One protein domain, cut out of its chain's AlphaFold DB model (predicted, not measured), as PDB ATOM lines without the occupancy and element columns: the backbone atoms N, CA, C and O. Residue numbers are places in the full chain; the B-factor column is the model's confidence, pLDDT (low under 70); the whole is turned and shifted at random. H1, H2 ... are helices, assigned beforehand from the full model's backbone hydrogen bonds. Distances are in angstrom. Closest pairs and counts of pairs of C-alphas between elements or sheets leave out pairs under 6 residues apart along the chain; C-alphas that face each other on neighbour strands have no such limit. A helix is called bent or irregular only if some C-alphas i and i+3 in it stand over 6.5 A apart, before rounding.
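This is residues 189 to 358 of the 692 residues of an uncharacterized protein of Polytolypa hystricis UAMH7299 (UniProt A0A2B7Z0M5). Five roughly aligned helices, H2, H4, H5, H6 and H7, form a bundle, and H3 folds back along H2 on the side away from H5. H2 lies in the middle; residues 221 to 226 stick out. The printed part has 170 residues, all helix in class, with seven named helices, H1 to H7 in chain order, and no named strand. It is compact, with a radius of gyration of the C-alphas of 17.0 A and spans of 49 by 33 by 28 A.

Find C-alpha 189 at (241.649, 188.975, 160.881), where H1, residues 189 to 192, begins; it is only just irregular, C-alphas 189 and 192 being 6.7 A apart. H2, residues 194 to 219, runs 35.8 A; it is irregular, C-alphas 213 and 216 being 7.0 A apart, with a kink of 41 degrees near residue 213. Then come H3, residues 240 to 259, 28.8 A, and H4, residues 274 to 299, 37.8 A. H5 is residues 305 to 318, H6 residues 325 to 337, and H7 residues 341 to 351, ending at C-alpha 351 (233.090, 192.563, 176.049).

Start at the hub, H2. It touches H3, a hairpin, opposite ways at 27 degrees, a shallow tilt; the closest C-alphas, Ile 200 and Ile 254, are 5.7 A apart. With residues 205 to 213 alone it touches H5, closest at the C-alphas of Ala 209 and Ser 313, 4.3 A. With residues 201 to 212 alone it touches H7, at Leu 208 and Ser 350, C-alphas 5.8 A apart. H4 and H5, a hairpin, touch at Leu 287 and Asn 315, C-alphas 6.4 A apart; H6 and H7, another, at Val 332 and Val 344, 5.4 A between C-alphas. H1 touches H3, C-alphas of Leu 189 and Lys 258 5.5 A apart. Every O i to N i+4 pair is within hydrogen-bond range in H3 to H7, and 20 of 22 in H2; H1 is too short for one.

The C-alphas farthest apart, Asn 224 and Ser 275, are 54.7 A apart. The printed part has no cut; the links H2 to H3 and H3 to H4 are long. Look for pLDDT under 70 at residues 190 to 191 and 216 to 238.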
ATOM      1  N   LEU A 189     242.350 189.373 162.094       71.88
ATOM      2  CA  LEU A 189     241.649 188.975 160.881       71.88
ATOM      3  C   LEU A 189     240.151 189.303 160.936       71.88
ATOM      4  O   LEU A 189     239.502 189.345 159.894       71.88
ATOM      5  N   SER A 190     239.599 189.564 162.124       66.81
ATOM      6  CA  SER A 190     238.181 189.902 162.309       66.81
ATOM      7  C   SER A 190     237.809 191.309 161.840       66.81
ATOM      8  O   SER A 190     236.631 191.604 161.680       66.81
ATOM      9  N   VAL A 191     238.790 192.179 161.569       69.88
ATOM     10  CA  VAL A 191     238.543 193.586 161.200       69.88
ATOM     11  C   VAL A 191     237.737 193.729 159.902       69.88
ATOM     12  O   VAL A 191     236.986 194.692 159.770       69.88
ATOM     13  N   ASN A 192     237.858 192.767 158.982       70.31
ATOM     14  CA  ASN A 192     237.225 192.810 157.659       70.31
ATOM     15  C   ASN A 192     236.156 191.719 157.449       70.31
ATOM     16  O   ASN A 192     235.587 191.639 156.364       70.31
ATOM     17  N   ASP A 193     235.898 190.872 158.450       80.38
ATOM     18  CA  ASP A 193     235.018 189.703 158.340       80.38
ATOM     19  C   ASP A 193     233.894 189.790 159.383       80.38
ATOM     20  O   ASP A 193     234.085 189.518 160.570       80.38
ATOM     21  N   VAL A 194     232.705 190.189 158.917       82.44
ATOM     22  CA  VAL A 194     231.521 190.432 159.757       82.44
ATOM     23  C   VAL A 194     231.045 189.152 160.452       82.44
ATOM     24  O   VAL A 194     230.590 189.207 161.596       82.44
ATOM     25  N   LEU A 195     231.160 187.994 159.795       83.69
ATOM     26  CA  LEU A 195     230.716 186.715 160.359       83.69
ATOM     27  C   LEU A 195     231.674 186.246 161.456       83.69
ATOM     28  O   LEU A 195     231.236 185.830 162.531       83.69
ATOM     29  N   ARG A 196     232.982 186.401 161.232       84.00
ATOM     30  CA  ARG A 196     234.018 186.129 162.238       84.00
ATOM     31  C   ARG A 196     233.921 187.070 163.436       84.00
ATOM     32  O   ARG A 196     234.053 186.615 164.571       84.00
ATOM     33  N   GLU A 197     233.652 188.356 163.212       85.25
ATOM     34  CA  GLU A 197     233.396 189.309 164.297       85.25
ATOM     35  C   GLU A 197     232.172 188.891 165.126       85.25
ATOM     36  O   GLU A 197     232.250 188.833 166.355       85.25
ATOM     37  N   ARG A 198     231.069 188.520 164.466       86.19
ATOM     38  CA  ARG A 198     229.857 188.038 165.140       86.19
ATOM     39  C   ARG A 198     230.128 186.776 165.966       86.19
ATOM     40  O   ARG A 198     229.684 186.700 167.110       86.19
ATOM     41  N   ALA A 199     230.895 185.823 165.435       87.00
ATOM     42  CA  ALA A 199     231.279 184.609 166.156       87.00
ATOM     43  C   ALA A 199     232.102 184.919 167.423       87.00
ATOM     44  O   ALA A 199     231.839 184.360 168.489       87.00
ATOM     45  N   ILE A 200     233.056 185.856 167.335       87.56
ATOM     46  CA  ILE A 200     233.845 186.323 168.489       87.56
ATOM     47  C   ILE A 200     232.936 186.959 169.546       87.56
ATOM     48  O   ILE A 200     233.082 186.663 170.732       87.56
ATOM     49  N   GLN A 201     231.984 187.797 169.133       90.06
ATOM     50  CA  GLN A 201     231.052 188.452 170.049       90.06
ATOM     51  C   GLN A 201     230.152 187.437 170.772       90.06
ATOM     52  O   GLN A 201     229.989 187.535 171.986       90.06
ATOM     53  N   VAL A 202     229.624 186.424 170.073       89.69
ATOM     54  CA  VAL A 202     228.817 185.349 170.688       89.69
ATOM     55  C   VAL A 202     229.629 184.558 171.715       89.69
ATOM     56  O   VAL A 202     229.169 184.334 172.836       89.69
ATOM     57  N   LEU A 203     230.871 184.193 171.389       88.94
ATOM     58  CA  LEU A 203     231.766 183.527 172.339       88.94
ATOM     59  C   LEU A 203     232.090 184.401 173.554       88.94
ATOM     60  O   LEU A 203     232.143 183.897 174.674       88.94
ATOM     61  N   ALA A 204     232.264 185.707 173.362       90.06
ATOM     62  CA  ALA A 204     232.496 186.652 174.447       90.06
ATOM     63  C   ALA A 204     231.275 186.805 175.376       90.06
ATOM     64  O   ALA A 204     231.448 186.938 176.589       90.06
ATOM     65  N   MET A 205     230.045 186.713 174.853       92.44
ATOM     66  CA  MET A 205     228.836 186.651 175.690       92.44
ATOM     67  C   MET A 205     228.805 185.383 176.544       92.44
ATOM     68  O   MET A 205     228.529 185.464 177.742       92.44
ATOM     69  N   ARG A 206     229.151 184.225 175.963       89.62
ATOM     70  CA  ARG A 206     229.267 182.958 176.709       89.62
ATOM     71  C   ARG A 206     230.351 183.040 177.781       89.62
ATOM     72  O   ARG A 206     230.111 182.668 178.925       89.62
ATOM     73  N   GLN A 207     231.510 183.610 177.442       90.31
ATOM     74  CA  GLN A 207     232.587 183.872 178.397       90.31
ATOM     75  C   GLN A 207     232.099 184.738 179.564       90.31
ATOM     76  O   GLN A 207     232.384 184.424 180.719       90.31
ATOM     77  N   LEU A 208     231.363 185.817 179.277       89.69
ATOM     78  CA  LEU A 208     230.806 186.687 180.307       89.69
ATOM     79  C   LEU A 208     229.814 185.929 181.197       89.69
ATOM     80  O   LEU A 208     229.952 185.982 182.414       89.69
ATOM     81  N   ALA A 209     228.861 185.201 180.616       88.81
ATOM     82  CA  ALA A 209     227.872 184.434 181.372       88.81
ATOM     83  C   ALA A 209     228.535 183.430 182.331       88.81
ATOM     84  O   ALA A 209     228.215 183.404 183.518       88.81
ATOM     85  N   ILE A 210     229.530 182.675 181.852       85.31
ATOM     86  CA  ILE A 210     230.287 181.733 182.686       85.31
ATOM     87  C   ILE A 210     231.024 182.471 183.813       85.31
ATOM     88  O   ILE A 210     230.960 182.047 184.966       85.31
ATOM     89  N   LYS A 211     231.671 183.611 183.529       85.88
ATOM     90  CA  LYS A 211     232.342 184.422 184.563       85.88
ATOM     91  C   LYS A 211     231.371 184.959 185.619       85.88
ATOM     92  O   LYS A 211     231.720 184.981 186.797       85.88
ATOM     93  N   LEU A 212     230.166 185.378 185.229       85.44
ATOM     94  CA  LEU A 212     229.143 185.852 186.168       85.44
ATOM     95  C   LEU A 212     228.619 184.719 187.060       85.44
ATOM     96  O   LEU A 212     228.452 184.929 188.259       85.44
ATOM     97  N   ILE A 213     228.424 183.520 186.500       83.00
ATOM     98  CA  ILE A 213     228.019 182.317 187.245       83.00
ATOM     99  C   ILE A 213     229.122 181.856 188.206       83.00
ATOM    100  O   ILE A 213     228.825 181.433 189.320       83.00
ATOM    101  N   LEU A 214     230.391 181.950 187.804       79.44
ATOM    102  CA  LEU A 214     231.535 181.579 188.642       79.44
ATOM    103  C   LEU A 214     231.856 182.620 189.721       79.44
ATOM    104  O   LEU A 214     232.522 182.290 190.706       79.44
ATOM    105  N   ARG A 215     231.370 183.860 189.583       76.00
ATOM    106  CA  ARG A 215     231.636 184.951 190.528       76.00
ATOM    107  C   ARG A 215     231.422 184.562 191.993       76.00
ATOM    108  O   ARG A 215     232.325 184.859 192.763       76.00
ATOM    109  N   PRO A 216     230.317 183.917 192.416       66.50
ATOM    110  CA  PRO A 216     230.117 183.563 193.820       66.50
ATOM    111  C   PRO A 216     231.240 182.639 194.287       66.50
ATOM    112  O   PRO A 216     231.941 182.975 195.229       66.50
ATOM    113  N   SER A 217     231.519 181.570 193.532       59.62
ATOM    114  CA  SER A 217     232.572 180.603 193.861       59.62
ATOM    115  C   SER A 217     233.985 181.201 193.930       59.62
ATOM    116  O   SER A 217     234.779 180.768 194.758       59.62
ATOM    117  N   ILE A 218     234.296 182.216 193.114       56.31
ATOM    118  CA  ILE A 218     235.631 182.841 193.053       56.31
ATOM    119  C   ILE A 218     235.756 183.997 194.062       56.31
ATOM    120  O   ILE A 218     236.791 184.140 194.715       56.31
ATOM    121  N   ALA A 219     234.695 184.790 194.253       51.00
ATOM    122  CA  ALA A 219     234.674 185.931 195.168       51.00
ATOM    123  C   ALA A 219     234.861 185.532 196.643       51.00
ATOM    124  O   ALA A 219     235.306 186.355 197.440       51.00
ATOM    125  N   HIS A 220     234.608 184.268 197.000       48.16
ATOM    126  CA  HIS A 220     234.900 183.710 198.326       48.16
ATOM    127  C   HIS A 220     236.407 183.581 198.651       48.16
ATOM    128  O   HIS A 220     236.743 183.139 199.748       48.16
ATOM    129  N   THR A 221     237.310 183.970 197.739       42.59
ATOM    130  CA  THR A 221     238.768 183.755 197.869       42.59
ATOM    131  C   THR A 221     239.597 185.051 197.883       42.59
ATOM    132  O   THR A 221     240.828 185.002 197.831       42.59
ATOM    133  N   TYR A 222     238.965 186.229 197.944       36.53
ATOM    134  CA  TYR A 222     239.687 187.507 197.989       36.53
ATOM    135  C   TYR A 222     240.215 187.822 199.395       36.53
ATOM    136  O   TYR A 222     239.476 188.265 200.271       36.53
ATOM    137  N   GLY A 223     241.525 187.633 199.588       37.44
ATOM    138  CA  GLY A 223     242.191 187.801 200.882       37.44
ATOM    139  C   GLY A 223     241.906 186.633 201.832       37.44
ATOM    140  O   GLY A 223     240.960 185.878 201.640       37.44
ATOM    141  N   ASN A 224     242.720 186.465 202.875       36.06
ATOM    142  CA  ASN A 224     242.615 185.371 203.860       36.06
ATOM    143  C   ASN A 224     241.313 185.376 204.707       36.06
ATOM    144  O   ASN A 224     241.267 184.766 205.771       36.06
ATOM    145  N   ILE A 225     240.255 186.064 204.271       38.28
ATOM    146  CA  ILE A 225     238.981 186.204 204.971       38.28
ATOM    147  C   ILE A 225     237.886 185.560 204.115       38.28
ATOM    148  O   ILE A 225     237.437 186.121 203.119       38.28
ATOM    149  N   ARG A 226     237.419 184.381 204.540       38.72
ATOM    150  CA  ARG A 226     236.181 183.779 204.031       38.72
ATOM    151  C   ARG A 226     235.003 184.635 204.512       38.72
ATOM    152  O   ARG A 226     234.694 184.626 205.700       38.72
ATOM    153  N   LEU A 227     234.354 185.394 203.625       41.12
ATOM    154  CA  LEU A 227     233.030 185.946 203.933       41.12
ATOM    155  C   LEU A 227     231.992 184.825 203.800       41.12
ATOM    156  O   LEU A 227     231.619 184.446 202.686       41.12
ATOM    157  N   ASP A 228     231.531 184.310 204.941       36.88
ATOM    158  CA  ASP A 228     230.441 183.335 205.032       36.88
ATOM    159  C   ASP A 228     229.103 183.979 204.629       36.88
ATOM    160  O   ASP A 228     228.328 184.451 205.459       36.88
ATOM    161  N   TYR A 229     228.801 183.956 203.331       45.25
ATOM    162  CA  TYR A 229     227.429 184.073 202.813       45.25
ATOM    163  C   TYR A 229     226.705 182.710 202.788       45.25
ATOM    164  O   TYR A 229     225.614 182.593 202.236       45.25
ATOM    165  N   LEU A 230     227.302 181.669 203.383       39.81
ATOM    166  CA  LEU A 230     226.843 180.276 203.314       39.81
ATOM    167  C   LEU A 230     225.543 179.987 204.081       39.81
ATOM    168  O   LEU A 230     225.058 178.863 204.040       39.81
ATOM    169  N   ALA A 231     224.959 180.966 204.773       41.78
ATOM    170  CA  ALA A 231     223.758 180.725 205.568       41.78
ATOM    171  C   ALA A 231     222.450 180.693 204.753       41.78
ATOM    172  O   ALA A 231     221.433 180.311 205.321       41.78
ATOM    173  N   GLU A 232     222.438 181.097 203.474       42.88
ATOM    174  CA  GLU A 232     221.165 181.301 202.755       42.88
ATOM    175  C   GLU A 232     220.899 180.423 201.528       42.88
ATOM    176  O   GLU A 232     219.768 180.466 201.052       42.88
ATOM    177  N   PHE A 233     221.825 179.597 201.019       43.84
ATOM    178  CA  PHE A 233     221.504 178.787 199.830       43.84
ATOM    179  C   PHE A 233     222.158 177.403 199.791       43.84
ATOM    180  O   PHE A 233     223.382 177.277 199.834       43.84
ATOM    181  N   ASP A 234     221.308 176.393 199.571       41.44
ATOM    182  CA  ASP A 234     221.645 175.126 198.920       41.44
ATOM    183  C   ASP A 234     222.171 175.435 197.514       41.44
ATOM    184  O   ASP A 234     221.423 175.599 196.545       41.44
ATOM    185  N   LEU A 235     223.486 175.608 197.403       45.09
ATOM    186  CA  LEU A 235     224.149 175.781 196.122       45.09
ATOM    187  C   LEU A 235     223.889 174.529 195.279       45.09
ATOM    188  O   LEU A 235     224.350 173.436 195.611       45.09
ATOM    189  N   VAL A 236     223.195 174.706 194.149       47.75
ATOM    190  CA  VAL A 236     223.306 173.798 193.002       47.75
ATOM    191  C   VAL A 236     224.793 173.498 192.845       47.75
ATOM    192  O   VAL A 236     225.580 174.438 192.732       47.75
ATOM    193  N   GLN A 237     225.173 172.220 192.907       51.81
ATOM    194  CA  GLN A 237     226.551 171.749 192.772       51.81
ATOM    195  C   GLN A 237     227.110 172.185 191.409       51.81
ATOM    196  O   GLN A 237     227.063 171.459 190.418       51.81
ATOM    197  N   LEU A 238     227.581 173.425 191.339       60.59
ATOM    198  CA  LEU A 238     228.195 174.008 190.164       60.59
ATOM    199  C   LEU A 238     229.505 173.265 189.943       60.59
ATOM    200  O   LEU A 238     230.396 173.292 190.792       60.59
ATOM    201  N   LYS A 239     229.622 172.593 188.796       71.25
ATOM    202  CA  LYS A 239     230.862 171.945 188.364       71.25
ATOM    203  C   LYS A 239     231.872 173.022 187.960       71.25
ATOM    204  O   LYS A 239     232.065 173.313 186.783       71.25
ATOM    205  N   THR A 240     232.484 173.658 188.955       73.44
ATOM    206  CA  THR A 240     233.426 174.774 188.787       73.44
ATOM    207  C   THR A 240     234.587 174.412 187.861       73.44
ATOM    208  O   THR A 240     234.951 175.212 187.004       73.44
ATOM    209  N   ALA A 241     235.115 173.189 187.968       73.62
ATOM    210  CA  ALA A 241     236.188 172.688 187.109       73.62
ATOM    211  C   ALA A 241     235.788 172.625 185.621       73.62
ATOM    212  O   ALA A 241     236.566 173.032 184.757       73.62
ATOM    213  N   ASP A 242     234.564 172.178 185.324       79.31
ATOM    214  CA  ASP A 242     234.063 172.080 183.948       79.31
ATOM    215  C   ASP A 242     233.867 173.470 183.333       79.31
ATOM    216  O   ASP A 242     234.307 173.720 182.212       79.31
ATOM    217  N   LEU A 243     233.296 174.405 184.099       78.75
ATOM    218  CA  LEU A 243     233.094 175.793 183.668       78.75
ATOM    219  C   LEU A 243     234.418 176.541 183.446       78.75
ATOM    220  O   LEU A 243     234.537 177.326 182.506       78.75
ATOM    221  N   LEU A 244     235.438 176.296 184.275       78.56
ATOM    222  CA  LEU A 244     236.776 176.871 184.081       78.56
ATOM    223  C   LEU A 244     237.459 176.309 182.828       78.56
ATOM    224  O   LEU A 244     238.060 177.064 182.058       78.56
ATOM    225  N   LYS A 245     237.325 175.001 182.584       81.19
ATOM    226  CA  LYS A 245     237.814 174.362 181.357       81.19
ATOM    227  C   LYS A 245     237.108 174.924 180.123       81.19
ATOM    228  O   LYS A 245     237.760 175.207 179.116       81.19
ATOM    229  N   GLU A 246     235.798 175.130 180.202       84.94
ATOM    230  CA  GLU A 246     235.017 175.761 179.140       84.94
ATOM    231  C   GLU A 246     235.482 177.199 178.879       84.94
ATOM    232  O   GLU A 246     235.743 177.561 177.733       84.94
ATOM    233  N   LEU A 247     235.703 177.994 179.930       84.50
ATOM    234  CA  LEU A 247     236.224 179.358 179.818       84.50
ATOM    235  C   LEU A 247     237.593 179.392 179.122       84.50
ATOM    236  O   LEU A 247     237.804 180.218 178.228       84.50
ATOM    237  N   TYR A 248     238.508 178.488 179.485       82.88
ATOM    238  CA  TYR A 248     239.813 178.367 178.828       82.88
ATOM    239  C   TYR A 248     239.668 178.026 177.337       82.88
ATOM    240  O   TYR A 248     240.285 178.673 176.485       82.88
ATOM    241  N   ASN A 249     238.799 177.067 177.006       86.25
ATOM    242  CA  ASN A 249     238.524 176.685 175.622       86.25
ATOM    243  C   ASN A 249     237.939 177.849 174.815       86.25
ATOM    244  O   ASN A 249     238.378 178.086 173.688       86.25
ATOM    245  N   ILE A 250     237.010 178.613 175.398       86.94
ATOM    246  CA  ILE A 250     236.430 179.805 174.771       86.94
ATOM    247  C   ILE A 250     237.509 180.866 174.528       86.94
ATOM    248  O   ILE A 250     237.615 181.368 173.410       86.94
ATOM    249  N   LYS A 251     238.359 181.174 175.518       85.31
ATOM    250  CA  LYS A 251     239.459 182.150 175.363       85.31
ATOM    251  C   LYS A 251     240.408 181.736 174.234       85.31
ATOM    252  O   LYS A 251     240.727 182.540 173.358       85.31
ATOM    253  N   LYS A 252     240.800 180.459 174.203       85.31
ATOM    254  CA  LYS A 252     241.645 179.894 173.144       85.31
ATOM    255  C   LYS A 252     240.970 179.986 171.775       85.31
ATOM    256  O   LYS A 252     241.624 180.340 170.795       85.31
ATOM    257  N   ARG A 253     239.665 179.707 171.700       84.75
ATOM    258  CA  ARG A 253     238.869 179.804 170.468       84.75
ATOM    259  C   ARG A 253     238.771 181.241 169.959       84.75
ATOM    260  O   ARG A 253     238.992 181.456 168.772       84.75
ATOM    261  N   ILE A 254     238.519 182.214 170.837       85.44
ATOM    262  CA  ILE A 254     238.504 183.644 170.491       85.44
ATOM    263  C   ILE A 254     239.856 184.062 169.901       85.44
ATOM    264  O   ILE A 254     239.894 184.668 168.832       85.44
ATOM    265  N   ASN A 255     240.968 183.685 170.539       84.38
ATOM    266  CA  ASN A 255     242.307 184.011 170.036       84.38
ATOM    267  C   ASN A 255     242.584 183.365 168.671       84.38
ATOM    268  O   ASN A 255     243.113 184.016 167.771       84.38
ATOM    269  N   ARG A 256     242.173 182.107 168.471       85.69
ATOM    270  CA  ARG A 256     242.282 181.443 167.163       85.69
ATOM    271  C   ARG A 256     241.449 182.146 166.095       85.69
ATOM    272  O   ARG A 256     241.956 182.355 165.003       85.69
ATOM    273  N   LEU A 257     240.223 182.567 166.397       83.81
ATOM    274  CA  LEU A 257     239.398 183.318 165.446       83.81
ATOM    275  C   LEU A 257     240.003 184.689 165.104       83.81
ATOM    276  O   LEU A 257     239.922 185.104 163.950       83.81
ATOM    277  N   LYS A 258     240.651 185.363 166.063       81.81
ATOM    278  CA  LYS A 258     241.333 186.652 165.845       81.81
ATOM    279  C   LYS A 258     242.575 186.525 164.957       81.81
ATOM    280  O   LYS A 258     242.768 187.346 164.064       81.81
ATOM    281  N   TYR A 259     243.401 185.496 165.160       81.56
ATOM    282  CA  TYR A 259     244.743 185.441 164.555       81.56
ATOM    283  C   TYR A 259     244.958 184.318 163.530       81.56
ATOM    284  O   TYR A 259     245.880 184.399 162.722       81.56
ATOM    285  N   SER A 260     244.113 183.284 163.505       81.44
ATOM    286  CA  SER A 260     244.224 182.167 162.559       81.44
ATOM    287  C   SER A 260     243.223 182.288 161.414       81.44
ATOM    288  O   SER A 260     242.005 182.270 161.605       81.44
ATOM    289  N   LYS A 261     243.730 182.333 160.178       74.38
ATOM    290  CA  LYS A 261     242.893 182.369 158.968       74.38
ATOM    291  C   LYS A 261     242.139 181.054 158.737       74.38
ATOM    292  O   LYS A 261     241.059 181.081 158.160       74.38
ATOM    293  N   LYS A 262     242.693 179.930 159.206       74.31
ATOM    294  CA  LYS A 262     242.181 178.568 158.964       74.31
ATOM    295  C   LYS A 262     241.015 178.168 159.874       74.31
ATOM    296  O   LYS A 262     240.428 177.116 159.665       74.31
ATOM    297  N   GLU A 263     240.711 178.968 160.893       80.38
ATOM    298  CA  GLU A 263     239.666 178.641 161.857       80.38
ATOM    299  C   GLU A 263     238.266 178.847 161.258       80.38
ATOM    300  O   GLU A 263     237.976 179.911 160.702       80.38
ATOM    301  N   SER A 264     237.408 177.829 161.376       79.31
ATOM    302  CA  SER A 264     236.018 177.893 160.905       79.31
ATOM    303  C   SER A 264     235.149 178.668 161.896       79.31
ATOM    304  O   SER A 264     235.345 178.564 163.103       79.31
ATOM    305  N   HIS A 265     234.193 179.441 161.380       80.62
ATOM    306  CA  HIS A 265     233.199 180.190 162.163       80.62
ATOM    307  C   HIS A 265     231.758 179.711 161.904       80.62
ATOM    308  O   HIS A 265     230.815 180.252 162.482       80.62
ATOM    309  N   HIS A 266     231.588 178.707 161.037       75.12
ATOM    310  CA  HIS A 266     230.281 178.211 160.598       75.12
ATOM    311  C   HIS A 266     229.526 177.443 161.698       75.12
ATOM    312  O   HIS A 266     228.308 177.319 161.656       75.12
ATOM    313  N   ASP A 267     230.250 176.958 162.709       77.38
ATOM    314  CA  ASP A 267     229.716 176.331 163.922       77.38
ATOM    315  C   ASP A 267     228.992 177.322 164.846       77.38
ATOM    316  O   ASP A 267     228.171 176.920 165.668       77.38
ATOM    317  N   LEU A 268     229.309 178.614 164.731       77.69
ATOM    318  CA  LEU A 268     228.799 179.673 165.604       77.69
ATOM    319  C   LEU A 268     227.860 180.635 164.879       77.69
ATOM    320  O   LEU A 268     226.971 181.208 165.503       77.69
ATOM    321  N   VAL A 269     228.084 180.849 163.584       77.75
ATOM    322  CA  VAL A 269     227.290 181.753 162.755       77.75
ATOM    323  C   VAL A 269     227.036 181.080 161.414       77.75
ATOM    324  O   VAL A 269     227.968 180.817 160.655       77.75
ATOM    325  N   THR A 270     225.766 180.832 161.116       75.88
ATOM    326  CA  THR A 270     225.313 180.317 159.825       75.88
ATOM    327  C   THR A 270     224.770 181.447 158.952       75.88
ATOM    328  O   THR A 270     224.252 182.455 159.449       75.88
ATOM    329  N   ASP A 271     224.878 181.278 157.634       70.56
ATOM    330  CA  ASP A 271     224.224 182.164 156.675       70.56
ATOM    331  C   ASP A 271     222.714 181.911 156.726       70.56
ATOM    332  O   ASP A 271     222.219 180.857 156.325       70.56
ATOM    333  N   MET A 272     221.975 182.870 157.282       76.25
ATOM    334  CA  MET A 272     220.530 182.775 157.484       76.25
ATOM    335  C   MET A 272     219.767 183.676 156.518       76.25
ATOM    336  O   MET A 272     220.262 184.714 156.077       76.25
ATOM    337  N   SER A 273     218.518 183.305 156.230       82.38
ATOM    338  CA  SER A 273     217.618 184.153 155.452       82.38
ATOM    339  C   SER A 273     217.366 185.490 156.159       82.38
ATOM    340  O   SER A 273     217.392 185.586 157.390       82.38
ATOM    341  N   VAL A 274     217.056 186.533 155.382       81.12
ATOM    342  CA  VAL A 274     216.750 187.874 155.916       81.12
ATOM    343  C   VAL A 274     215.602 187.822 156.935       81.12
ATOM    344  O   VAL A 274     215.645 188.511 157.951       81.12
ATOM    345  N   SER A 275     214.601 186.967 156.705       82.06
ATOM    346  CA  SER A 275     213.469 186.779 157.623       82.06
ATOM    347  C   SER A 275     213.898 186.157 158.959       82.06
ATOM    348  O   SER A 275     213.530 186.677 160.012       82.06
ATOM    349  N   ALA A 276     214.740 185.117 158.932       82.56
ATOM    350  CA  ALA A 276     215.278 184.498 160.143       82.56
ATOM    351  C   ALA A 276     216.161 185.478 160.936       82.56
ATOM    352  O   ALA A 276     216.030 185.594 162.153       82.56
ATOM    353  N   GLN A 277     216.985 186.273 160.250       82.56
ATOM    354  CA  GLN A 277     217.795 187.302 160.901       82.56
ATOM    355  C   GLN A 277     216.936 188.396 161.561       82.56
ATOM    356  O   GLN A 277     217.268 188.892 162.636       82.56
ATOM    357  N   MET A 278     215.812 188.781 160.950       84.94
ATOM    358  CA  MET A 278     214.880 189.737 161.560       84.94
ATOM    359  C   MET A 278     214.189 189.162 162.803       84.94
ATOM    360  O   MET A 278     213.980 189.899 163.769       84.94
ATOM    361  N   ALA A 279     213.877 187.862 162.811       88.44
ATOM    362  CA  ALA A 279     213.324 187.185 163.982       88.44
ATOM    363  C   ALA A 279     214.312 187.192 165.161       88.44
ATOM    364  O   ALA A 279     213.939 187.616 166.255       88.44
ATOM    365  N   LEU A 280     215.585 186.856 164.923       86.94
ATOM    366  CA  LEU A 280     216.624 186.885 165.961       86.94
ATOM    367  C   LEU A 280     216.889 188.298 166.501       86.94
ATOM    368  O   LEU A 280     217.049 188.490 167.705       86.94
ATOM    369  N   LYS A 281     216.857 189.323 165.639       88.19
ATOM    370  CA  LYS A 281     216.948 190.727 166.081       88.19
ATOM    371  C   LYS A 281     215.796 191.113 167.003       88.19
ATOM    372  O   LYS A 281     216.016 191.855 167.964       88.19
ATOM    373  N   LYS A 282     214.581 190.643 166.701       89.62
ATOM    374  CA  LYS A 282     213.391 190.878 167.526       89.62
ATOM    375  C   LYS A 282     213.514 190.168 168.872       89.62
ATOM    376  O   LYS A 282     213.261 190.790 169.898       89.62
ATOM    377  N   GLU A 283     213.959 188.916 168.875       91.44
ATOM    378  CA  GLU A 283     214.232 188.158 170.100       91.44
ATOM    379  C   GLU A 283     215.286 188.851 170.973       91.44
ATOM    380  O   GLU A 283     215.078 189.049 172.167       91.44
ATOM    381  N   ARG A 284     216.384 189.329 170.381       91.56
ATOM    382  CA  ARG A 284     217.399 190.102 171.105       91.56
ATOM    383  C   ARG A 284     216.828 191.369 171.745       91.56
ATOM    384  O   ARG A 284     217.222 191.721 172.857       91.56
ATOM    385  N   GLN A 285     215.938 192.080 171.051       92.00
ATOM    386  CA  GLN A 285     215.286 193.267 171.609       92.00
ATOM    387  C   GLN A 285     214.386 192.900 172.795       92.00
ATOM    388  O   GLN A 285     214.378 193.609 173.797       92.00
ATOM    389  N   GLU A 286     213.675 191.779 172.706       92.62
ATOM    390  CA  GLU A 286     212.848 191.263 173.796       92.62
ATOM    391  C   GLU A 286     213.701 190.898 175.021       92.62
ATOM    392  O   GLU A 286     213.426 191.355 176.129       92.62
ATOM    393  N   LEU A 287     214.817 190.189 174.819       91.81
ATOM    394  CA  LEU A 287     215.774 189.883 175.888       91.81
ATOM    395  C   LEU A 287     216.358 191.153 176.530       91.81
ATOM    396  O   LEU A 287     216.568 191.191 177.744       91.81
ATOM    397  N   HIS A 288     216.605 192.206 175.744       92.50
ATOM    398  CA  HIS A 288     217.037 193.504 176.267       92.50
ATOM    399  C   HIS A 288     215.973 194.145 177.168       92.50
ATOM    400  O   HIS A 288     216.297 194.584 178.274       92.50
ATOM    401  N   ASN A 289     214.711 194.157 176.729       93.12
ATOM    402  CA  ASN A 289     213.599 194.709 177.502       93.12
ATOM    403  C   ASN A 289     213.398 193.937 178.816       93.12
ATOM    404  O   ASN A 289     213.255 194.547 179.876       93.12
ATOM    405  N   GLN A 290     213.486 192.605 178.769       92.44
ATOM    406  CA  GLN A 290     213.428 191.756 179.961       92.44
ATOM    407  C   GLN A 290     214.550 192.098 180.945       92.44
ATOM    408  O   GLN A 290     214.302 192.270 182.134       92.44
ATOM    409  N   LEU A 291     215.792 192.259 180.474       92.00
ATOM    410  CA  LEU A 291     216.898 192.666 181.349       92.00
ATOM    411  C   LEU A 291     216.642 194.023 182.008       92.00
ATOM    412  O   LEU A 291     216.944 194.192 183.190       92.00
ATOM    413  N   GLN A 292     216.081 194.978 181.267       92.31
ATOM    414  CA  GLN A 292     215.741 196.289 181.806       92.31
ATOM    415  C   GLN A 292     214.728 196.180 182.954       92.31
ATOM    416  O   GLN A 292     214.944 196.773 184.013       92.31
ATOM    417  N   GLU A 293     213.673 195.380 182.789       91.56
ATOM    418  CA  GLU A 293     212.684 195.114 183.839       91.56
ATOM    419  C   GLU A 293     213.320 194.468 185.080       91.56
ATOM    420  O   GLU A 293     213.090 194.911 186.208       91.56
ATOM    421  N   MET A 294     214.216 193.497 184.891       90.44
ATOM    422  CA  MET A 294     214.912 192.844 186.007       90.44
ATOM    423  C   MET A 294     215.815 193.813 186.783       90.44
ATOM    424  O   MET A 294     215.873 193.761 188.014       90.44
ATOM    425  N   PHE A 295     216.476 194.756 186.101       90.94
ATOM    426  CA  PHE A 295     217.222 195.820 186.779       90.94
ATOM    427  C   PHE A 295     216.312 196.774 187.563       90.94
ATOM    428  O   PHE A 295     216.729 197.262 188.616       90.94
ATOM    429  N   HIS A 296     215.082 197.021 187.101       89.25
ATOM    430  CA  HIS A 296     214.089 197.777 187.869       89.25
ATOM    431  C   HIS A 296     213.666 197.023 189.138       89.25
ATOM    432  O   HIS A 296     213.711 197.600 190.224       89.25
ATOM    433  N   LEU A 297     213.365 195.725 189.040       88.94
ATOM    434  CA  LEU A 297     213.030 194.891 190.203       88.94
ATOM    435  C   LEU A 297     214.175 194.812 191.223       88.94
ATOM    436  O   LEU A 297     213.940 194.845 192.434       88.94
ATOM    437  N   TYR A 298     215.418 194.749 190.745       88.44
ATOM    438  CA  TYR A 298     216.603 194.812 191.596       88.44
ATOM    439  C   TYR A 298     216.762 196.181 192.275       88.44
ATOM    440  O   TYR A 298     217.056 196.243 193.469       88.44
ATOM    441  N   ALA A 299     216.533 197.284 191.554       85.38
ATOM    442  CA  ALA A 299     216.594 198.630 192.124       85.38
ATOM    443  C   ALA A 299     215.529 198.860 193.216       85.38
ATOM    444  O   ALA A 299     215.804 199.563 194.189       85.38
ATOM    445  N   ASP A 300     214.363 198.223 193.078       86.94
ATOM    446  CA  ASP A 300     213.284 198.209 194.074       86.94
ATOM    447  C   ASP A 300     213.573 197.290 195.279       86.94
ATOM    448  O   ASP A 300     212.801 197.264 196.237       86.94
ATOM    449  N   GLY A 301     214.662 196.513 195.248       82.88
ATOM    450  CA  GLY A 301     215.020 195.555 196.298       82.88
ATOM    451  C   GLY A 301     214.181 194.271 196.304       82.88
ATOM    452  O   GLY A 301     214.264 193.503 197.258       82.88
ATOM    453  N   LYS A 302     213.388 194.017 195.253       84.44
ATOM    454  CA  LYS A 302     212.552 192.807 195.115       84.44
ATOM    455  C   LYS A 302     213.336 191.586 194.627       84.44
ATOM    456  O   LYS A 302     212.829 190.472 194.696       84.44
ATOM    457  N   MET A 303     214.549 191.794 194.117       83.44
ATOM    458  CA  MET A 303     215.401 190.756 193.539       83.44
ATOM    459  C   MET A 303     216.795 190.793 194.170       83.44
ATOM    460  O   MET A 303     217.363 191.870 194.349       83.44
ATOM    461  N   ASN A 304     217.371 189.627 194.479       85.31
ATOM    462  CA  ASN A 304     218.748 189.539 194.974       85.31
ATOM    463  C   ASN A 304     219.759 189.626 193.811       85.31
ATOM    464  O   ASN A 304     219.477 189.225 192.682       85.31
ATOM    465  N   LEU A 305     220.977 190.082 194.100       84.12
ATOM    466  CA  LEU A 305     222.086 190.157 193.153       84.12
ATOM    467  C   LEU A 305     222.389 188.811 192.487       84.12
ATOM    468  O   LEU A 305     222.617 188.775 191.286       84.12
ATOM    469  N   GLN A 306     222.393 187.709 193.242       80.19
ATOM    470  CA  GLN A 306     222.698 186.387 192.680       80.19
ATOM    471  C   GLN A 306     221.638 185.928 191.682       80.19
ATOM    472  O   GLN A 306     221.965 185.430 190.606       80.19
ATOM    473  N   GLN A 307     220.367 186.169 192.005       83.12
ATOM    474  CA  GLN A 307     219.269 185.912 191.082       83.12
ATOM    475  C   GLN A 307     219.436 186.774 189.825       83.12
ATOM    476  O   GLN A 307     219.301 186.262 188.720       83.12
ATOM    477  N   LEU A 308     219.789 188.059 189.977       87.81
ATOM    478  CA  LEU A 308     220.003 188.964 188.847       87.81
ATOM    479  C   LEU A 308     221.146 188.479 187.952       87.81
ATOM    480  O   LEU A 308     220.985 188.426 186.738       87.81
ATOM    481  N   LEU A 309     222.279 188.082 188.531       88.31
ATOM    482  CA  LEU A 309     223.419 187.553 187.781       88.31
ATOM    483  C   LEU A 309     223.077 186.249 187.058       88.31
ATOM    484  O   LEU A 309     223.484 186.076 185.909       88.31
ATOM    485  N   MET A 310     222.303 185.362 187.684       85.62
ATOM    486  CA  MET A 310     221.849 184.123 187.054       85.62
ATOM    487  C   MET A 310     220.910 184.406 185.877       85.62
ATOM    488  O   MET A 310     221.099 183.855 184.795       85.62
ATOM    489  N   THR A 311     219.943 185.310 186.047       86.38
ATOM    490  CA  THR A 311     219.033 185.713 184.965       86.38
ATOM    491  C   THR A 311     219.779 186.409 183.831       86.38
ATOM    492  O   THR A 311     219.562 186.074 182.670       86.38
ATOM    493  N   VAL A 312     220.706 187.321 184.144       89.31
ATOM    494  CA  VAL A 312     221.566 187.966 183.141       89.31
ATOM    495  C   VAL A 312     222.351 186.911 182.368       89.31
ATOM    496  O   VAL A 312     222.333 186.917 181.142       89.31
ATOM    497  N   SER A 313     222.979 185.963 183.063       89.56
ATOM    498  CA  SER A 313     223.756 184.890 182.432       89.56
ATOM    499  C   SER A 313     222.884 184.000 181.547       89.56
ATOM    500  O   SER A 313     223.276 183.688 180.427       89.56
ATOM    501  N   LYS A 314     221.672 183.652 181.999       89.12
ATOM    502  CA  LYS A 314     220.694 182.900 181.204       89.12
ATOM    503  C   LYS A 314     220.307 183.651 179.928       89.12
ATOM    504  O   LYS A 314     220.324 183.051 178.860       89.12
ATOM    505  N   ASN A 315     220.022 184.950 180.018       89.31
ATOM    506  CA  ASN A 315     219.658 185.766 178.857       89.31
ATOM    507  C   ASN A 315     220.833 185.920 177.876       89.31
ATOM    508  O   ASN A 315     220.625 185.896 176.666       89.31
ATOM    509  N   LEU A 316     222.066 186.032 178.382       89.69
ATOM    510  CA  LEU A 316     223.275 186.070 177.550       89.69
ATOM    511  C   LEU A 316     223.528 184.742 176.822       89.69
ATOM    512  O   LEU A 316     223.958 184.765 175.674       89.69
ATOM    513  N   LEU A 317     223.274 183.601 177.472       88.31
ATOM    514  CA  LEU A 317     223.431 182.274 176.865       88.31
ATOM    515  C   LEU A 317     222.307 181.932 175.883       88.31
ATOM    516  O   LEU A 317     222.555 181.213 174.920       88.31
ATOM    517  N   ALA A 318     221.094 182.436 176.124       88.12
ATOM    518  CA  ALA A 318     219.947 182.240 175.242       88.12
ATOM    519  C   ALA A 318     220.062 183.040 173.935       88.12
ATOM    520  O   ALA A 318     219.487 182.649 172.928       88.12
ATOM    521  N   SER A 319     220.797 184.156 173.932       86.88
ATOM    522  CA  SER A 319     220.883 185.017 172.755       86.88
ATOM    523  C   SER A 319     221.850 184.469 171.700       86.88
ATOM    524  O   SER A 319     223.062 184.406 171.913       86.88
ATOM    525  N   GLU A 320     221.322 184.135 170.522       84.50
ATOM    526  CA  GLU A 320     222.124 183.766 169.342       84.50
ATOM    527  C   GLU A 320     222.721 184.987 168.618       84.50
ATOM    528  O   GLU A 320     223.671 184.880 167.835       84.50
ATOM    529  N   GLU A 321     222.174 186.180 168.866       85.88
ATOM    530  CA  GLU A 321     222.710 187.436 168.352       85.88
ATOM    531  C   GLU A 321     223.547 188.181 169.397       85.88
ATOM    532  O   GLU A 321     223.172 188.239 170.565       85.88
ATOM    533  N   PRO A 322     224.643 188.847 168.985       87.75
ATOM    534  CA  PRO A 322     225.391 189.734 169.864       87.75
ATOM    535  C   PRO A 322     224.489 190.770 170.536       87.75
ATOM    536  O   PRO A 322     223.712 191.460 169.864       87.75
ATOM    537  N   ILE A 323     224.634 190.907 171.856       89.62
ATOM    538  CA  ILE A 323     223.878 191.870 172.657       89.62
ATOM    539  C   ILE A 323     224.043 193.305 172.153       89.62
ATOM    540  O   ILE A 323     225.083 193.713 171.632       89.62
ATOM    541  N   LEU A 324     222.998 194.105 172.362       90.69
ATOM    542  CA  LEU A 324     223.002 195.515 171.985       90.69
ATOM    543  C   LEU A 324     224.025 196.306 172.824       90.69
ATOM    544  O   LEU A 324     224.095 196.088 174.037       90.69
ATOM    545  N   PRO A 325     224.720 197.307 172.248       90.25
ATOM    546  CA  PRO A 325     225.588 198.212 173.008       90.25
ATOM    547  C   PRO A 325     224.864 198.926 174.156       90.25
ATOM    548  O   PRO A 325     225.456 199.167 175.207       90.25
ATOM    549  N   ALA A 326     223.568 199.210 173.983       90.56
ATOM    550  CA  ALA A 326     222.707 199.754 175.033       90.56
ATOM    551  C   ALA A 326     222.570 198.802 176.236       90.56
ATOM    552  O   ALA A 326     222.530 199.252 177.375       90.56
ATOM    553  N   THR A 327     222.570 197.484 176.012       92.56
ATOM    554  CA  THR A 327     222.563 196.485 177.095       92.56
ATOM    555  C   THR A 327     223.857 196.540 177.898       92.56
ATOM    556  O   THR A 327     223.821 196.488 179.123       92.56
ATOM    557  N   ILE A 328     225.005 196.679 177.223       92.62
ATOM    558  CA  ILE A 328     226.316 196.788 177.883       92.62
ATOM    559  C   ILE A 328     226.371 198.058 178.729       92.62
ATOM    560  O   ILE A 328     226.744 198.006 179.899       92.62
ATOM    561  N   GLU A 329     225.956 199.187 178.150       94.19
ATOM    562  CA  GLU A 329     225.876 200.470 178.848       94.19
ATOM    563  C   GLU A 329     224.984 200.370 180.089       94.19
ATOM    564  O   GLU A 329     225.422 200.735 181.181       94.19
ATOM    565  N   MET A 330     223.793 199.784 179.952       93.50
ATOM    566  CA  MET A 330     222.878 199.549 181.065       93.50
ATOM    567  C   MET A 330     223.533 198.708 182.166       93.50
ATOM    568  O   MET A 330     223.487 199.102 183.331       93.50
ATOM    569  N   MET A 331     224.177 197.585 181.829       92.44
ATOM    570  CA  MET A 331     224.838 196.734 182.824       92.44
ATOM    571  C   MET A 331     225.960 197.485 183.557       92.44
ATOM    572  O   MET A 331     225.990 197.487 184.789       92.44
ATOM    573  N   VAL A 332     226.840 198.186 182.830       92.38
ATOM    574  CA  VAL A 332     227.921 199.004 183.416       92.38
ATOM    575  C   VAL A 332     227.348 200.077 184.348       92.38
ATOM    576  O   VAL A 332     227.815 200.250 185.479       92.38
ATOM    577  N   THR A 333     226.295 200.771 183.915       91.19
ATOM    578  CA  THR A 333     225.656 201.838 184.688       91.19
ATOM    579  C   THR A 333     224.962 201.308 185.943       91.19
ATOM    580  O   THR A 333     225.123 201.899 187.016       91.19
ATOM    581  N   GLN A 334     224.199 200.217 185.853       90.44
ATOM    582  CA  GLN A 334     223.412 199.690 186.973       90.44
ATOM    583  C   GLN A 334     224.281 198.962 188.007       90.44
ATOM    584  O   GLN A 334     224.165 199.238 189.208       90.44
ATOM    585  N   PHE A 335     225.225 198.117 187.576       89.00
ATOM    586  CA  PHE A 335     226.179 197.489 188.499       89.00
ATOM    587  C   PHE A 335     227.118 198.529 189.130       89.00
ATOM    588  O   PHE A 335     227.340 198.512 190.342       89.00
ATOM    589  N   GLY A 336     227.550 199.537 188.364       86.19
ATOM    590  CA  GLY A 336     228.340 200.652 188.891       86.19
ATOM    591  C   GLY A 336     227.563 201.582 189.837       86.19
ATOM    592  O   GLY A 336     228.155 202.265 190.673       86.19
ATOM    593  N   ARG A 337     226.228 201.650 189.743       85.25
ATOM    594  CA  ARG A 337     225.373 202.364 190.717       85.25
ATOM    595  C   ARG A 337     225.182 201.571 192.006       85.25
ATOM    596  O   ARG A 337     225.144 202.179 193.072       85.25
ATOM    597  N   SER A 338     225.093 200.249 191.906       82.81
ATOM    598  CA  SER A 338     224.939 199.338 193.047       82.81
ATOM    599  C   SER A 338     226.262 198.945 193.720       82.81
ATOM    600  O   SER A 338     226.246 198.155 194.656       82.81
ATOM    601  N   LYS A 339     227.383 199.561 193.311       81.19
ATOM    602  CA  LYS A 339     228.744 199.359 193.849       81.19
ATOM    603  C   LYS A 339     229.330 197.956 193.614       81.19
ATOM    604  O   LYS A 339     230.318 197.604 194.251       81.19
ATOM    605  N   HIS A 340     228.796 197.197 192.658       84.44
ATOM    606  CA  HIS A 340     229.370 195.916 192.218       84.44
ATOM    607  C   HIS A 340     230.463 196.159 191.174       84.44
ATOM    608  O   HIS A 340     230.299 195.878 189.987       84.44
ATOM    609  N   ASN A 341     231.558 196.784 191.615       84.81
ATOM    610  CA  ASN A 341     232.623 197.264 190.730       84.81
ATOM    611  C   ASN A 341     233.388 196.125 190.042       84.81
ATOM    612  O   ASN A 341     233.831 196.270 188.906       84.81
ATOM    613  N   ASP A 342     233.508 194.991 190.720       82.19
ATOM    614  CA  ASP A 342     234.094 193.757 190.205       82.19
ATOM    615  C   ASP A 342     233.300 193.200 189.012       82.19
ATOM    616  O   ASP A 342     233.885 192.838 187.995       82.19
ATOM    617  N   VAL A 343     231.963 193.220 189.084       85.88
ATOM    618  CA  VAL A 343     231.085 192.807 187.976       85.88
ATOM    619  C   VAL A 343     231.280 193.714 186.769       85.88
ATOM    620  O   VAL A 343     231.404 193.232 185.645       85.88
ATOM    621  N   VAL A 344     231.344 195.029 186.988       87.69
ATOM    622  CA  VAL A 344     231.584 195.993 185.907       87.69
ATOM    623  C   VAL A 344     232.930 195.731 185.233       87.69
ATOM    624  O   VAL A 344     232.991 195.721 184.005       87.69
ATOM    625  N   LYS A 345     233.980 195.449 186.014       85.12
ATOM    626  CA  LYS A 345     235.299 195.090 185.483       85.12
ATOM    627  C   LYS A 345     235.232 193.823 184.624       85.12
ATOM    628  O   LYS A 345     235.641 193.849 183.468       85.12
ATOM    629  N   ILE A 346     234.597 192.760 185.128       85.38
ATOM    630  CA  ILE A 346     234.387 191.502 184.389       85.38
ATOM    631  C   ILE A 346     233.664 191.739 183.052       85.38
ATOM    632  O   ILE A 346     234.037 191.147 182.035       85.38
ATOM    633  N   ILE A 347     232.642 192.601 183.043       89.12
ATOM    634  CA  ILE A 347     231.888 192.970 181.837       89.12
ATOM    635  C   ILE A 347     232.790 193.710 180.846       89.12
ATOM    636  O   ILE A 347     232.826 193.343 179.670       89.12
ATOM    637  N   MET A 348     233.528 194.724 181.303       87.69
ATOM    638  CA  MET A 348     234.425 195.500 180.443       87.69
ATOM    639  C   MET A 348     235.512 194.620 179.821       87.69
ATOM    640  O   MET A 348     235.679 194.640 178.601       87.69
ATOM    641  N   ASP A 349     236.167 193.786 180.627       82.38
ATOM    642  CA  ASP A 349     237.258 192.911 180.188       82.38
ATOM    643  C   ASP A 349     236.789 191.845 179.196       82.38
ATOM    644  O   ASP A 349     237.534 191.455 178.296       82.38
ATOM    645  N   SER A 350     235.551 191.364 179.343       85.06
ATOM    646  CA  SER A 350     235.014 190.294 178.496       85.06
ATOM    647  C   SER A 350     234.374 190.818 177.212       85.06
ATOM    648  O   SER A 350     234.385 190.111 176.209       85.06
ATOM    649  N   LEU A 351     233.820 192.034 177.207       87.06
ATOM    650  CA  LEU A 351     233.090 192.563 176.049       87.06
ATOM    651  C   LEU A 351     233.884 193.619 175.272       87.06
ATOM    652  O   LEU A 351     233.986 193.529 174.051       87.06
ATOM    653  N   LEU A 352     234.497 194.606 175.934       83.75
ATOM    654  CA  LEU A 352     235.146 195.723 175.226       83.75
ATOM    655  C   LEU A 352     236.404 195.285 174.460       83.75
ATOM    656  O   LEU A 352     236.734 195.864 173.428       83.75
ATOM    657  N   THR A 353     237.068 194.221 174.914       81.06
ATOM    658  CA  THR A 353     238.242 193.612 174.259       81.06
ATOM    659  C   THR A 353     237.879 192.714 173.065       81.06
ATOM    660  O   THR A 353     238.740 192.326 172.268       81.06
ATOM    661  N   ASN A 354     236.596 192.372 172.917       84.00
ATOM    662  CA  ASN A 354     236.090 191.397 171.952       84.00
ATOM    663  C   ASN A 354     235.194 192.049 170.891       84.00
ATOM    664  O   ASN A 354     234.176 191.488 170.493       84.00
ATOM    665  N   ARG A 355     235.613 193.226 170.399       82.31
ATOM    666  CA  ARG A 355     235.065 193.883 169.197       82.31
ATOM    667  C   ARG A 355     233.582 194.271 169.288       82.31
ATOM    668  O   ARG A 355     232.945 194.465 168.259       82.31
ATOM    669  N   PHE A 356     233.015 194.434 170.482       86.38
ATOM    670  CA  PHE A 356     231.696 195.061 170.607       86.38
ATOM    671  C   PHE A 356     231.761 196.541 170.218       86.38
ATOM    672  O   PHE A 356     232.750 197.220 170.498       86.38
ATOM    673  N   LEU A 357     230.694 197.044 169.587       84.56
ATOM    674  CA  LEU A 357     230.604 198.448 169.194       84.56
ATOM    675  C   LEU A 357     230.633 199.347 170.434       84.56
ATOM    676  O   LEU A 357     229.705 199.338 171.249       84.56
ATOM    677  N   ILE A 358     231.671 200.173 170.537       87.81
ATOM    678  CA  ILE A 358     231.791 201.147 171.616       87.81
ATOM    679  C   ILE A 358     231.062 202.430 171.217       87.81
ATOM    680  O   ILE A 358     231.538 203.229 170.411       87.81
TER     681      ILE A 358